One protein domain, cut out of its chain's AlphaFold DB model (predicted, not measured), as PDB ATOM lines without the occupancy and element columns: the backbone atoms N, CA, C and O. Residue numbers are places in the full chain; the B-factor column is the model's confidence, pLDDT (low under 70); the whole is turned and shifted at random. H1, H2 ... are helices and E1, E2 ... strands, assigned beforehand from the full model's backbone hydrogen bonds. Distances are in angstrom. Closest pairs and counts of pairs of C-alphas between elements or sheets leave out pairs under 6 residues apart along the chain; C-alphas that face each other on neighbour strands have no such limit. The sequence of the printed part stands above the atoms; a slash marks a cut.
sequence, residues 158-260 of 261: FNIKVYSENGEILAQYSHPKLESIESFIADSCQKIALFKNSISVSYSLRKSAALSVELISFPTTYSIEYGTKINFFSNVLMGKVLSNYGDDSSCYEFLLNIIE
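Overview. This is residues 158 to 260 of the 261 residues of an uncharacterized protein of Bdellovibrionaceae bacterium (UniProt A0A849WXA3). Look for a small head with a very long two-stranded arm: in the head, a four-stranded sheet has the helices H1 and H2 side by side over one face, and the hairpin E3 and E4 runs far out of it, its tip at residues 219 to 224 standing free. The 103 printed residues hold E1, E2, H1, E3, E4 and H2 in that order, a mixed class; the sheet, E2 - E1 - E3 - E4, is antiparallel. The whole is extended, with a radius of gyration of the C-alphas of 20.5 A, and spans 72 by 29 by 19 A.

Along the chain. Find C-alpha 199 at (31.492, -17.165, -9.662), where E3, residues 199 to 219, begins; it runs 57.6 A to its last C-alpha, C-alpha 219 at (-15.063, -24.642, 23.350). E4, residues 224 to 243, returns over 57.1 A and bends by 50 degrees at residue 227. E1 is residues 158 to 164 and E2 residues 169 to 174. H1, residues 181 to 192, is 16.0 A long; H2, residues 248 to 259, is 16.9 A long and ends at (22.626, -32.038, 2.486).

Arrangement. In the twisted sheet, look for N 216 and O 227 of E3 and E4, 2.9 A apart. E1 and E3 have N 161 and O 202 at 2.8 A; the hairpin E1 and E2 has N 160 and O 173 at 2.8 A. H1 and H2 are on the same face, giving two layers, helices over a sheet, each at a height over the sheet of 9.9 A. H1 lies over E1, only just not over E2, on which 2 of its C-alphas fall; H2 lies over E3, only just not over E4, on which 2 fall. The helices touch, the C-alphas of Cys 189 and Asp 248 being closest at 5.2 A, and run opposite ways at 36 degrees, only just a steep tilt. E2, H1 and E3 form a split strand-helix-strand unit, two strands running the same way with E1 between them, its crossover right-handed. Each O i to N i+4 pair of H1 is within hydrogen-bond range, and 7 of 8 in H2.

Size, cuts and confidence. The C-alphas of Lys 196 and Tyr 222, the two farthest apart, are 72.3 A from each other. The printed part has no cut and no long link. Its mean pLDDT is 82.1; look for values under 70 at residues 177 to 179, 207 to 209, 233 to 236, 242 to 246 and 260.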
ATOM      1  N   PHE A 158      16.505 -29.446  -4.510       82.62
ATOM      2  CA  PHE A 158      17.778 -28.780  -4.383       82.62
ATOM      3  C   PHE A 158      17.962 -27.894  -5.606       82.62
ATOM      4  O   PHE A 158      18.015 -28.377  -6.734       82.62
ATOM      5  N   ASN A 159      17.966 -26.583  -5.384       88.06
ATOM      6  CA  ASN A 159      18.192 -25.602  -6.434       88.06
ATOM      7  C   ASN A 159      19.572 -24.994  -6.252       88.06
ATOM      8  O   ASN A 159      19.897 -24.538  -5.158       88.06
ATOM      9  N   ILE A 160      20.333 -24.920  -7.335       89.38
ATOM     10  CA  ILE A 160      21.647 -24.295  -7.388       89.38
ATOM     11  C   ILE A 160      21.566 -23.140  -8.386       89.38
ATOM     12  O   ILE A 160      21.116 -23.317  -9.516       89.38
ATOM     13  N   LYS A 161      21.981 -21.944  -7.980       92.25
ATOM     14  CA  LYS A 161      22.093 -20.761  -8.838       92.25
ATOM     15  C   LYS A 161      23.537 -20.303  -8.870       92.25
ATOM     16  O   LYS A 161      24.136 -20.073  -7.824       92.25
ATOM     17  N   VAL A 162      24.065 -20.128 -10.070       89.81
ATOM     18  CA  VAL A 162      25.415 -19.628 -10.316       89.81
ATOM     19  C   VAL A 162      25.310 -18.180 -10.746       89.81
ATOM     20  O   VAL A 162      24.505 -17.857 -11.619       89.81
ATOM     21  N   TYR A 163      26.127 -17.315 -10.160       90.12
ATOM     22  CA  TYR A 163      26.169 -15.900 -10.488       90.12
ATOM     23  C   TYR A 163      27.566 -15.469 -10.914       90.12
ATOM     24  O   TYR A 163      28.556 -15.993 -10.403       90.12
ATOM     25  N   SER A 164      27.630 -14.462 -11.780       88.62
ATOM     26  CA  SER A 164      28.857 -13.732 -12.092       88.62
ATOM     27  C   SER A 164      29.314 -12.871 -10.910       88.62
ATOM     28  O   SER A 164      28.562 -12.656  -9.951       88.62
ATOM     29  N   GLU A 165      30.527 -12.320 -10.995       83.44
ATOM     30  CA  GLU A 165      31.037 -11.318 -10.042       83.44
ATOM     31  C   GLU A 165      30.111 -10.096  -9.925       83.44
ATOM     32  O   GLU A 165      29.932  -9.550  -8.839       83.44
ATOM     33  N   ASN A 166      29.440  -9.729 -11.022       86.31
ATOM     34  CA  ASN A 166      28.495  -8.610 -11.071       86.31
ATOM     35  C   ASN A 166      27.099  -8.972 -10.530       86.31
ATOM     36  O   ASN A 166      26.202  -8.132 -10.516       86.31
ATOM     37  N   GLY A 167      26.895 -10.219 -10.090       84.19
ATOM     38  CA  GLY A 167      25.631 -10.688  -9.526       84.19
ATOM     39  C   GLY A 167      24.578 -11.113 -10.552       84.19
ATOM     40  O   GLY A 167      23.435 -11.358 -10.166       84.19
ATOM     41  N   GLU A 168      24.934 -11.243 -11.830       90.25
ATOM     42  CA  GLU A 168      24.031 -11.760 -12.867       90.25
ATOM     43  C   GLU A 168      23.939 -13.284 -12.789       90.25
ATOM     44  O   GLU A 168      24.949 -13.947 -12.566       90.25
ATOM     45  N   ILE A 169      22.749 -13.856 -12.989       90.69
ATOM     46  CA  ILE A 169      22.570 -15.315 -12.995       90.69
ATOM     47  C   ILE A 169      23.169 -15.881 -14.286       90.69
ATOM     48  O   ILE A 169      22.677 -15.599 -15.374       90.69
ATOM     49  N   LEU A 170      24.200 -16.712 -14.148       91.38
ATOM     50  CA  LEU A 170      24.855 -17.415 -15.252       91.38
ATOM     51  C   LEU A 170      24.198 -18.766 -15.540       91.38
ATOM     52  O   LEU A 170      24.087 -19.169 -16.694       91.38
ATOM     53  N   ALA A 171      23.765 -19.467 -14.492       91.94
ATOM     54  CA  ALA A 171      23.099 -20.756 -14.611       91.94
ATOM     55  C   ALA A 171      22.180 -21.029 -13.420       91.94
ATOM     56  O   ALA A 171      22.370 -20.504 -12.319       91.94
ATOM     57  N   GLN A 172      21.190 -21.888 -13.646       93.25
ATOM     58  CA  GLN A 172      20.321 -22.414 -12.608       93.25
ATOM     59  C   GLN A 172      20.078 -23.902 -12.856       93.25
ATOM     60  O   GLN A 172      19.673 -24.292 -13.949       93.25
ATOM     61  N   TYR A 173      20.280 -24.707 -11.819       91.19
ATOM     62  CA  TYR A 173      20.039 -26.145 -11.807       91.19
ATOM     63  C   TYR A 173      18.990 -26.453 -10.742       91.19
ATOM     64  O   TYR A 173      19.050 -25.911  -9.638       91.19
ATOM     65  N   SER A 174      18.034 -27.315 -11.071       89.06
ATOM     66  CA  SER A 174      16.967 -27.730 -10.160       89.06
ATOM     67  C   SER A 174      16.895 -29.250 -10.144       89.06
ATOM     68  O   SER A 174      16.799 -29.856 -11.211       89.06
ATOM     69  N   HIS A 175      16.922 -29.842  -8.951       84.75
ATOM     70  CA  HIS A 175      16.931 -31.290  -8.764       84.75
ATOM     71  C   HIS A 175      15.721 -31.972  -9.432       84.75
ATOM     72  O   HIS A 175      14.575 -31.667  -9.068       84.75
ATOM     73  N   PRO A 176      15.935 -32.904 -10.378       73.06
ATOM     74  CA  PRO A 176      14.865 -33.733 -10.914       73.06
ATOM     75  C   PRO A 176      14.351 -34.708  -9.849       73.06
ATOM     76  O   PRO A 176      15.129 -35.365  -9.175       73.06
ATOM     77  N   LYS A 177      13.028 -34.888  -9.739       67.75
ATOM     78  CA  LYS A 177      12.415 -35.779  -8.725       67.75
ATOM     79  C   LYS A 177      12.860 -37.251  -8.789       67.75
ATOM     80  O   LYS A 177      12.583 -37.991  -7.853       67.75
ATOM     81  N   LEU A 178      13.430 -37.685  -9.913       57.88
ATOM     82  CA  LEU A 178      13.786 -39.081 -10.190       57.88
ATOM     83  C   LEU A 178      15.277 -39.379  -9.979       57.88
ATOM     84  O   LEU A 178      15.670 -40.538 -10.077       57.88
ATOM     85  N   GLU A 179      16.095 -38.361  -9.721       69.81
ATOM     86  CA  GLU A 179      17.528 -38.522  -9.485       69.81
ATOM     87  C   GLU A 179      17.822 -38.523  -7.981       69.81
ATOM     88  O   GLU A 179      17.002 -38.091  -7.169       69.81
ATOM     89  N   SER A 180      18.971 -39.077  -7.590       81.31
ATOM     90  CA  SER A 180      19.461 -38.899  -6.225       81.31
ATOM     91  C   SER A 180      20.063 -37.498  -6.097       81.31
ATOM     92  O   SER A 180      20.657 -36.984  -7.053       81.31
ATOM     93  N   ILE A 181      19.945 -36.886  -4.916       81.25
ATOM     94  CA  ILE A 181      20.482 -35.540  -4.680       81.25
ATOM     95  C   ILE A 181      22.004 -35.541  -4.887       81.25
ATOM     96  O   ILE A 181      22.540 -34.602  -5.468       81.25
ATOM     97  N   GLU A 182      22.700 -36.610  -4.497       86.56
ATOM     98  CA  GLU A 182      24.148 -36.762  -4.678       86.56
ATOM     99  C   GLU A 182      24.531 -36.810  -6.162       86.56
ATOM    100  O   GLU A 182      25.468 -36.126  -6.579       86.56
ATOM    101  N   SER A 183      23.789 -37.574  -6.974       86.44
ATOM    102  CA  SER A 183      24.002 -37.650  -8.424       86.44
ATOM    103  C   SER A 183      23.767 -36.294  -9.090       86.44
ATOM    104  O   SER A 183      24.538 -35.877  -9.955       86.44
ATOM    105  N   PHE A 184      22.728 -35.577  -8.663       89.88
ATOM    106  CA  PHE A 184      22.423 -34.239  -9.156       89.88
ATOM    107  C   PHE A 184      23.486 -33.203  -8.772       89.88
ATOM    108  O   PHE A 184      23.832 -32.349  -9.591       89.88
ATOM    109  N   ILE A 185      24.022 -33.273  -7.548       89.38
ATOM    110  CA  ILE A 185      25.130 -32.415  -7.107       89.38
ATOM    111  C   ILE A 185      26.367 -32.677  -7.960       89.38
ATOM    112  O   ILE A 185      26.973 -31.719  -8.436       89.38
ATOM    113  N   ALA A 186      26.716 -33.945  -8.194       90.12
ATOM    114  CA  ALA A 186      27.864 -34.313  -9.018       90.12
ATOM    115  C   ALA A 186      27.757 -33.738 -10.442       90.12
ATOM    116  O   ALA A 186      28.659 -33.026 -10.885       90.12
ATOM    117  N   ASP A 187      26.632 -33.962 -11.129       91.00
ATOM    118  CA  ASP A 187      26.394 -33.431 -12.481       91.00
ATOM    119  C   ASP A 187      26.381 -31.890 -12.510       91.00
ATOM    120  O   ASP A 187      26.974 -31.257 -13.390       91.00
ATOM    121  N   SER A 188      25.756 -31.260 -11.513       91.62
ATOM    122  CA  SER A 188      25.723 -29.799 -11.408       91.62
ATOM    123  C   SER A 188      27.122 -29.218 -11.193       91.62
ATOM    124  O   SER A 188      27.479 -28.242 -11.850       91.62
ATOM    125  N   CYS A 189      27.940 -29.817 -10.324       91.12
ATOM    126  CA  CYS A 189      29.295 -29.342 -10.043       91.12
ATOM    127  C   CYS A 189      30.243 -29.498 -11.233       91.12
ATOM    128  O   CYS A 189      31.018 -28.578 -11.498       91.12
ATOM    129  N   GLN A 190      30.119 -30.574 -12.017       90.69
ATOM    130  CA  GLN A 190      30.858 -30.715 -13.277       90.69
ATOM    131  C   GLN A 190      30.545 -29.573 -14.250       90.69
ATOM    132  O   GLN A 190      31.445 -29.017 -14.878       90.69
ATOM    133  N   LYS A 191      29.273 -29.168 -14.350       91.69
ATOM    134  CA  LYS A 191      28.853 -28.038 -15.197       91.69
ATOM    135  C   LYS A 191      29.322 -26.695 -14.644       91.69
ATOM    136  O   LYS A 191      29.689 -25.815 -15.418       91.69
ATOM    137  N   ILE A 192      29.332 -26.539 -13.322       89.31
ATOM    138  CA  ILE A 192      29.810 -25.330 -12.638       89.31
ATOM    139  C   ILE A 192      31.319 -25.137 -12.843       89.31
ATOM    140  O   ILE A 192      31.755 -24.016 -13.097       89.31
ATOM    141  N   ALA A 193      32.107 -26.212 -12.822       87.31
ATOM    142  CA  ALA A 193      33.553 -26.151 -13.036       87.31
ATOM    143  C   ALA A 193      33.955 -25.658 -14.445       87.31
ATOM    144  O   ALA A 193      35.101 -25.276 -14.674       87.31
ATOM    145  N   LEU A 194      33.019 -25.614 -15.404       88.19
ATOM    146  CA  LEU A 194      33.266 -25.073 -16.747       88.19
ATOM    147  C   LEU A 194      33.336 -23.533 -16.780       88.19
ATOM    148  O   LEU A 194      33.807 -22.965 -17.773       88.19
ATOM    149  N   PHE A 195      32.875 -22.839 -15.734       85.38
ATOM    150  CA  PHE A 195      32.974 -21.381 -15.649       85.38
ATOM    151  C   PHE A 195      34.409 -20.960 -15.301       85.38
ATOM    152  O   PHE A 195      34.915 -21.241 -14.224       85.38
ATOM    153  N   LYS A 196      35.072 -20.249 -16.225       79.44
ATOM    154  CA  LYS A 196      36.484 -19.834 -16.083       79.44
ATOM    155  C   LYS A 196      36.711 -18.586 -15.220       79.44
ATOM    156  O   LYS A 196      37.848 -18.302 -14.858       79.44
ATOM    157  N   ASN A 197      35.658 -17.818 -14.958       80.06
ATOM    158  CA  ASN A 197      35.715 -16.590 -14.166       80.06
ATOM    159  C   ASN A 197      35.273 -16.885 -12.733       80.06
ATOM    160  O   ASN A 197      34.559 -17.864 -12.514       80.06
ATOM    161  N   SER A 198      35.614 -16.013 -11.780       80.44
ATOM    162  CA  SER A 198      35.082 -16.154 -10.425       80.44
ATOM    163  C   SER A 198      33.556 -16.098 -10.460       80.44
ATOM    164  O   SER A 198      32.945 -15.235 -11.096       80.44
ATOM    165  N   ILE A 199      32.940 -17.039  -9.761       84.44
ATOM    166  CA  ILE A 199      31.492 -17.165  -9.662       84.44
ATOM    167  C   ILE A 199      31.072 -17.150  -8.196       84.44
ATOM    168  O   ILE A 199      31.871 -17.304  -7.273       84.44
ATOM    169  N   SER A 200      29.780 -16.964  -7.964       84.19
ATOM    170  CA  SER A 200      29.181 -17.278  -6.670       84.19
ATOM    171  C   SER A 200      28.074 -18.296  -6.853       84.19
ATOM    172  O   SER A 200      27.299 -18.215  -7.804       84.19
ATOM    173  N   VAL A 201      28.001 -19.262  -5.946       86.06
ATOM    174  CA  VAL A 201      27.006 -20.330  -5.983       86.06
ATOM    175  C   VAL A 201      26.063 -20.134  -4.807       86.06
ATOM    176  O   VAL A 201      26.477 -20.123  -3.649       86.06
ATOM    177  N   SER A 202      24.783 -19.936  -5.105       87.50
ATOM    178  CA  SER A 202      23.712 -20.011  -4.118       87.50
ATOM    179  C   SER A 202      23.017 -21.351  -4.226       87.50
ATOM    180  O   SER A 202      22.782 -21.843  -5.325       87.50
ATOM    181  N   TYR A 203      22.652 -21.908  -3.085       86.62
ATOM    182  CA  TYR A 203      21.860 -23.118  -3.007       86.62
ATOM    183  C   TYR A 203      20.602 -22.864  -2.182       86.62
ATOM    184  O   TYR A 203      20.572 -22.028  -1.274       86.62
ATOM    185  N   SER A 204      19.556 -23.609  -2.504       82.19
ATOM    186  CA  SER A 204      18.328 -23.697  -1.729       82.19
ATOM    187  C   SER A 204      17.919 -25.159  -1.682       82.19
ATOM    188  O   SER A 204      17.413 -25.689  -2.670       82.19
ATOM    189  N   LEU A 205      18.104 -25.786  -0.526       77.06
ATOM    190  CA  LEU A 205      17.582 -27.106  -0.209       77.06
ATOM    191  C   LEU A 205      16.283 -26.948   0.557       77.06
ATOM    192  O   LEU A 205      16.282 -26.468   1.688       77.06
ATOM    193  N   ARG A 206      15.178 -27.388  -0.029       73.38
ATOM    194  CA  ARG A 206      13.960 -27.629   0.734       73.38
ATOM    195  C   ARG A 206      13.914 -29.112   1.039       73.38
ATOM    196  O   ARG A 206      13.673 -29.888   0.123       73.38
ATOM    197  N   LYS A 207      14.143 -29.489   2.296       66.12
ATOM    198  CA  LYS A 207      13.866 -30.855   2.749       66.12
ATOM    199  C   LYS A 207      12.370 -31.005   3.006       66.12
ATOM    200  O   LYS A 207      11.696 -30.058   3.438       66.12
ATOM    201  N   SER A 208      11.873 -32.193   2.710       63.03
ATOM    202  CA  SER A 208      10.506 -32.639   2.911       63.03
ATOM    203  C   SER A 208      10.032 -32.241   4.299       63.03
ATOM    204  O   SER A 208      10.768 -32.301   5.284       63.03
ATOM    205  N   ALA A 209       8.794 -31.747   4.351       63.56
ATOM    206  CA  ALA A 209       8.297 -31.098   5.550       63.56
ATOM    207  C   ALA A 209       8.408 -31.994   6.792       63.56
ATOM    208  O   ALA A 209       7.809 -33.075   6.813       63.56
ATOM    209  N   ALA A 210       9.153 -31.521   7.792       70.38
ATOM    210  CA  ALA A 210       9.154 -32.064   9.136       70.38
ATOM    211  C   ALA A 210       7.763 -31.867   9.754       70.38
ATOM    212  O   ALA A 210       7.012 -30.960   9.377       70.38
ATOM    213  N   LEU A 211       7.410 -32.775  10.660       78.56
ATOM    214  CA  LEU A 211       6.094 -32.836  11.278       78.56
ATOM    215  C   LEU A 211       6.199 -32.444  12.750       78.56
ATOM    216  O   LEU A 211       6.997 -33.022  13.490       78.56
ATOM    217  N   SER A 212       5.362 -31.504  13.180       82.25
ATOM    218  CA  SER A 212       5.100 -31.237  14.595       82.25
ATOM    219  C   SER A 212       3.625 -31.430  14.911       82.25
ATOM    220  O   SER A 212       2.746 -31.286  14.056       82.25
ATOM    221  N   VAL A 213       3.373 -31.774  16.169       85.38
ATOM    222  CA  VAL A 213       2.036 -31.901  16.740       85.38
ATOM    223  C   VAL A 213       1.909 -30.841  17.823       85.38
ATOM    224  O   VAL A 213       2.778 -30.725  18.685       85.38
ATOM    225  N   GLU A 214       0.839 -30.060  17.762       89.94
ATOM    226  CA  GLU A 214       0.519 -29.023  18.739       89.94
ATOM    227  C   GLU A 214      -0.827 -29.321  19.396       89.94
ATOM    228  O   GLU A 214      -1.760 -29.797  18.744       89.94
ATOM    229  N   LEU A 215      -0.942 -29.010  20.688       90.06
ATOM    230  CA  LEU A 215      -2.221 -29.059  21.386       90.06
ATOM    231  C   LEU A 215      -3.073 -27.864  20.956       90.06
ATOM    232  O   LEU A 215      -2.612 -26.723  20.992       90.06
ATOM    233  N   ILE A 216      -4.331 -28.117  20.623       91.25
ATOM    234  CA  ILE A 216      -5.335 -27.072  20.432       91.25
ATOM    235  C   ILE A 216      -6.467 -27.261  21.426       91.25
ATOM    236  O   ILE A 216      -6.822 -28.387  21.766       91.25
ATOM    237  N   SER A 217      -7.048 -26.154  21.870       91.12
ATOM    238  CA  SER A 217      -8.251 -26.144  22.697       91.12
ATOM    239  C   SER A 217      -9.418 -25.566  21.911       91.12
ATOM    240  O   SER A 217      -9.238 -24.584  21.188       91.12
ATOM    241  N   PHE A 218     -10.613 -26.112  22.093       90.38
ATOM    242  CA  PHE A 218     -11.831 -25.588  21.486       90.38
ATOM    243  C   PHE A 218     -13.004 -25.649  22.478       90.38
ATOM    244  O   PHE A 218     -13.093 -26.589  23.272       90.38
ATOM    245  N   PRO A 219     -13.891 -24.639  22.483       92.00
ATOM    246  CA  PRO A 219     -15.063 -24.642  23.350       92.00
ATOM    247  C   PRO A 219     -16.107 -25.640  22.842       92.00
ATOM    248  O   PRO A 219     -16.384 -25.701  21.644       92.00
ATOM    249  N   THR A 220     -16.713 -26.392  23.755       88.69
ATOM    250  CA  THR A 220     -17.858 -27.275  23.512       88.69
ATOM    251  C   THR A 220     -19.035 -26.846  24.381       88.69
ATOM    252  O   THR A 220     -18.904 -25.998  25.267       88.69
ATOM    253  N   THR A 221     -20.199 -27.456  24.163       86.38
ATOM    254  CA  THR A 221     -21.386 -27.209  24.999       86.38
ATOM    255  C   THR A 221     -21.192 -27.608  26.464       86.38
ATOM    256  O   THR A 221     -21.938 -27.137  27.322       86.38
ATOM    257  N   TYR A 222     -20.202 -28.455  26.766       84.12
ATOM    258  CA  TYR A 222     -19.963 -28.983  28.107       84.12
ATOM    259  C   TYR A 222     -18.768 -28.331  28.803       84.12
ATOM    260  O   TYR A 222     -18.814 -28.136  30.016       84.12
ATOM    261  N   SER A 223     -17.692 -28.022  28.073       88.00
ATOM    262  CA  SER A 223     -16.479 -27.396  28.621       88.00
ATOM    263  C   SER A 223     -15.489 -27.025  27.506       88.00
ATOM    264  O   SER A 223     -15.851 -26.980  26.335       88.00
ATOM    265  N   ILE A 224     -14.229 -26.748  27.853       88.75
ATOM    266  CA  ILE A 224     -13.133 -26.673  26.881       88.75
ATOM    267  C   ILE A 224     -12.582 -28.083  26.671       88.75
ATOM    268  O   ILE A 224     -12.116 -28.717  27.618       88.75
ATOM    269  N   GLU A 225     -12.591 -28.537  25.423       88.69
ATOM    270  CA  GLU A 225     -11.957 -29.785  25.007       88.69
ATOM    271  C   GLU A 225     -10.660 -29.520  24.243       88.69
ATOM    272  O   GLU A 225     -10.329 -28.382  23.897       88.69
ATOM    273  N   TYR A 226      -9.907 -30.594  24.016       88.44
ATOM    274  CA  TYR A 226      -8.577 -30.536  23.431       88.44
ATOM    275  C   TYR A 226      -8.452 -31.505  22.268       88.44
ATOM    276  O   TYR A 226      -8.988 -32.608  22.308       88.44
ATOM    277  N   GLY A 227      -7.707 -31.092  21.251       89.25
ATOM    278  CA  GLY A 227      -7.332 -31.904  20.104       89.25
ATOM    279  C   GLY A 227      -5.897 -31.638  19.692       89.25
ATOM    280  O   GLY A 227      -5.176 -30.881  20.344       89.25
ATOM    281  N   THR A 228      -5.486 -32.254  18.592       90.56
ATOM    282  CA  THR A 228      -4.149 -32.058  18.037       90.56
ATOM    283  C   THR A 228      -4.223 -31.380  16.685       90.56
ATOM    284  O   THR A 228      -4.986 -31.797  15.814       90.56
ATOM    285  N   LYS A 229      -3.384 -30.366  16.497       89.50
ATOM    286  CA  LYS A 229      -3.098 -29.772  15.198       89.50
ATOM    287  C   LYS A 229      -1.798 -30.356  14.663       89.50
ATOM    288  O   LYS A 229      -0.802 -30.418  15.382       89.50
ATOM    289  N   ILE A 230      -1.815 -30.765  13.400       86.44
ATOM    290  CA  ILE A 230      -0.638 -31.305  12.725       86.44
ATOM    291  C   ILE A 230      -0.070 -30.211  11.833       86.44
ATOM    292  O   ILE A 230      -0.735 -29.715  10.921       86.44
ATOM    293  N   ASN A 231       1.182 -29.842  12.085       82.00
ATOM    294  CA  ASN A 231       1.888 -28.871  11.272       82.00
ATOM    295  C   ASN A 231       2.978 -29.569  10.467       82.00
ATOM    296  O   ASN A 231       3.864 -30.230  11.005       82.00
ATOM    297  N   PHE A 232       2.926 -29.350   9.160       76.88
ATOM    298  CA  PHE A 232       4.015 -29.652   8.248       76.88
ATOM    299  C   PHE A 232       4.795 -28.369   8.000       76.88
ATOM    300  O   PHE A 232       4.211 -27.364   7.590       76.88
ATOM    301  N   PHE A 233       6.101 -28.396   8.220       69.81
ATOM    302  CA  PHE A 233       6.993 -27.290   7.894       69.81
ATOM    303  C   PHE A 233       8.182 -27.810   7.107       69.81
ATOM    304  O   PHE A 233       8.840 -28.767   7.494       69.81
ATOM    305  N   SER A 234       8.457 -27.184   5.972       65.88
ATOM    306  CA  SER A 234       9.647 -27.495   5.195       65.88
ATOM    307  C   SER A 234      10.833 -26.718   5.730       65.88
ATOM    308  O   SER A 234      10.786 -25.486   5.778       65.88
ATOM    309  N   ASN A 235      11.905 -27.423   6.065       64.31
ATOM    310  CA  ASN A 235      13.169 -26.769   6.345       64.31
ATOM    311  C   ASN A 235      13.757 -26.326   5.010       64.31
ATOM    312  O   ASN A 235      14.056 -27.161   4.154       64.31
ATOM    313  N   VAL A 236      13.873 -25.013   4.825       66.19
ATOM    314  CA  VAL A 236      14.571 -24.449   3.675       66.19
ATOM    315  C   VAL A 236      15.943 -23.996   4.141       66.19
ATOM    316  O   VAL A 236      16.079 -22.966   4.795       66.19
ATOM    317  N   LEU A 237      16.959 -24.793   3.831       70.62
ATOM    318  CA  LEU A 237      18.352 -24.413   4.002       70.62
ATOM    319  C   LEU A 237      18.762 -23.628   2.759       70.62
ATOM    320  O   LEU A 237      18.811 -24.171   1.656       70.62
ATOM    321  N   MET A 238      19.026 -22.336   2.932       76.88
ATOM    322  CA  MET A 238      19.549 -21.482   1.871       76.88
ATOM    323  C   MET A 238      20.914 -20.949   2.265       76.88
ATOM    324  O   MET A 238      21.143 -20.589   3.417       76.88
ATOM    325  N   GLY A 239      21.795 -20.839   1.284       77.19
ATOM    326  CA  GLY A 239      23.077 -20.183   1.460       77.19
ATOM    327  C   GLY A 239      23.613 -19.670   0.139       77.19
ATOM    328  O   GLY A 239      23.112 -19.984  -0.946       77.19
ATOM    329  N   LYS A 240      24.632 -18.826   0.239       76.81
ATOM    330  CA  LYS A 240      25.390 -18.332  -0.900       76.81
ATOM    331  C   LYS A 240      26.853 -18.308  -0.515       76.81
ATOM    332  O   LYS A 240      27.206 -17.728   0.506       76.81
ATOM    333  N   VAL A 241      27.683 -18.918  -1.347       75.50
ATOM    334  CA  VAL A 241      29.129 -18.936  -1.167       75.50
ATOM    335  C   VAL A 241      29.787 -18.346  -2.403       75.50
ATOM    336  O   VAL A 241      29.478 -18.705  -3.539       75.50
ATOM    337  N   LEU A 242      30.673 -17.385  -2.158       64.31
ATOM    338  CA  LEU A 242      31.639 -16.906  -3.136       64.31
ATOM    339  C   LEU A 242      32.787 -17.906  -3.149       64.31
ATOM    340  O   LEU A 242      33.464 -18.073  -2.138       64.31
ATOM    341  N   SER A 243      32.973 -18.593  -4.268       65.12
ATOM    342  CA  SER A 243      34.067 -19.539  -4.427       65.12
ATOM    343  C   SER A 243      34.424 -19.647  -5.898       65.12
ATOM    344  O   SER A 243      33.553 -19.644  -6.768       65.12
ATOM    345  N   ASN A 244      35.721 -19.744  -6.165       62.47
ATOM    346  CA  ASN A 244      36.234 -20.023  -7.491       62.47
ATOM    347  C   ASN A 244      36.398 -21.544  -7.602       62.47
ATOM    348  O   ASN A 244      37.462 -22.082  -7.300       62.47
ATOM    349  N   TYR A 245      35.314 -22.243  -7.946       64.44
ATOM    350  CA  TYR A 245      35.315 -23.698  -8.118       64.44
ATOM    351  C   TYR A 245      35.996 -24.060  -9.447       64.44
ATOM    352  O   TYR A 245      35.345 -24.475 -10.399       64.44
ATOM    353  N   GLY A 246      37.315 -23.862  -9.524       60.34
ATOM    354  CA  GLY A 246      38.134 -24.323 -10.651       60.34
ATOM    355  C   GLY A 246      38.311 -25.850 -10.694       60.34
ATOM    356  O   GLY A 246      38.912 -26.361 -11.634       60.34
ATOM    357  N   ASP A 247      37.802 -26.550  -9.677       71.81
ATOM    358  CA  ASP A 247      37.799 -28.002  -9.493       71.81
ATOM    359  C   ASP A 247      36.400 -28.427  -9.005       71.81
ATOM    360  O   ASP A 247      35.891 -27.891  -8.010       71.81
ATOM    361  N   ASP A 248      35.770 -29.369  -9.711       78.81
ATOM    362  CA  ASP A 248      34.428 -29.881  -9.418       78.81
ATOM    363  C   ASP A 248      34.360 -30.593  -8.061       78.81
ATOM    364  O   ASP A 248      33.333 -30.513  -7.381       78.81
ATOM    365  N   SER A 249      35.474 -31.177  -7.611       82.00
ATOM    366  CA  SER A 249      35.620 -31.849  -6.313       82.00
ATOM    367  C   SER A 249      35.265 -30.926  -5.141       82.00
ATOM    368  O   SER A 249      34.519 -31.300  -4.236       82.00
ATOM    369  N   SER A 250      35.742 -29.678  -5.193       82.81
ATOM    370  CA  SER A 250      35.517 -28.678  -4.141       82.81
ATOM    371  C   SER A 250      34.070 -28.166  -4.093       82.81
ATOM    372  O   SER A 250      33.541 -27.877  -3.019       82.81
ATOM    373  N   CYS A 251      33.400 -28.096  -5.250       85.75
ATOM    374  CA  CYS A 251      31.968 -27.807  -5.334       85.75
ATOM    375  C   CYS A 251      31.148 -28.962  -4.754       85.75
ATOM    376  O   CYS A 251      30.217 -28.730  -3.977       85.75
ATOM    377  N   TYR A 252      31.510 -30.196  -5.116       88.00
ATOM    378  CA  TYR A 252      30.811 -31.398  -4.686       88.00
ATOM    379  C   TYR A 252      30.870 -31.558  -3.166       88.00
ATOM    380  O   TYR A 252      29.824 -31.646  -2.533       88.00
ATOM    381  N   GLU A 253      32.065 -31.504  -2.572       86.62
ATOM    382  CA  GLU A 253      32.256 -31.638  -1.122       86.62
ATOM    383  C   GLU A 253      31.478 -30.565  -0.343       86.62
ATOM    384  O   GLU A 253      30.806 -30.861   0.647       86.62
ATOM    385  N   PHE A 254      31.491 -29.318  -0.826       86.25
ATOM    386  CA  PHE A 254      30.730 -28.233  -0.216       86.25
ATOM    387  C   PHE A 254      29.214 -28.485  -0.247       86.25
ATOM    388  O   PHE A 254      28.550 -28.388   0.788       86.25
ATOM    389  N   LEU A 255      28.656 -28.798  -1.421       85.38
ATOM    390  CA  LEU A 255      27.216 -29.023  -1.570       85.38
ATOM    391  C   LEU A 255      26.752 -30.317  -0.883       85.38
ATOM    392  O   LEU A 255      25.620 -30.356  -0.402       85.38
ATOM    393  N   LEU A 256      27.613 -31.333  -0.778       85.25
ATOM    394  CA  LEU A 256      27.325 -32.575  -0.061       85.25
ATOM    395  C   LEU A 256      27.208 -32.338   1.457       85.25
ATOM    396  O   LEU A 256      26.218 -32.730   2.071       85.25
ATOM    397  N   ASN A 257      28.135 -31.573   2.043       84.19
ATOM    398  CA  ASN A 257      28.095 -31.205   3.467       84.19
ATOM    399  C   ASN A 257      26.842 -30.389   3.859       84.19
ATOM    400  O   ASN A 257      26.462 -30.336   5.024       84.19
ATOM    401  N   ILE A 258      26.177 -29.738   2.899       79.81
ATOM    402  CA  ILE A 258      24.913 -29.021   3.134       79.81
ATOM    403  C   ILE A 258      23.725 -29.979   3.256       79.81
ATOM    404  O   ILE A 258      22.767 -29.689   3.983       79.81
ATOM    405  N   ILE A 259      23.739 -31.085   2.509       74.69
ATOM    406  CA  ILE A 259      22.626 -32.038   2.486       74.69
ATOM    407  C   ILE A 259      22.735 -33.080   3.610       74.69
ATOM    408  O   ILE A 259      21.693 -33.564   4.059       74.69
ATOM    409  N   GLU A 260      23.935 -33.338   4.136       68.88
ATOM    410  CA  GLU A 260      24.225 -34.255   5.253       68.88
ATOM    411  C   GLU A 260      24.833 -33.519   6.472       68.88
ATOM    412  O   GLU A 260      26.024 -33.666   6.738       68.88
TER     413      GLU A 260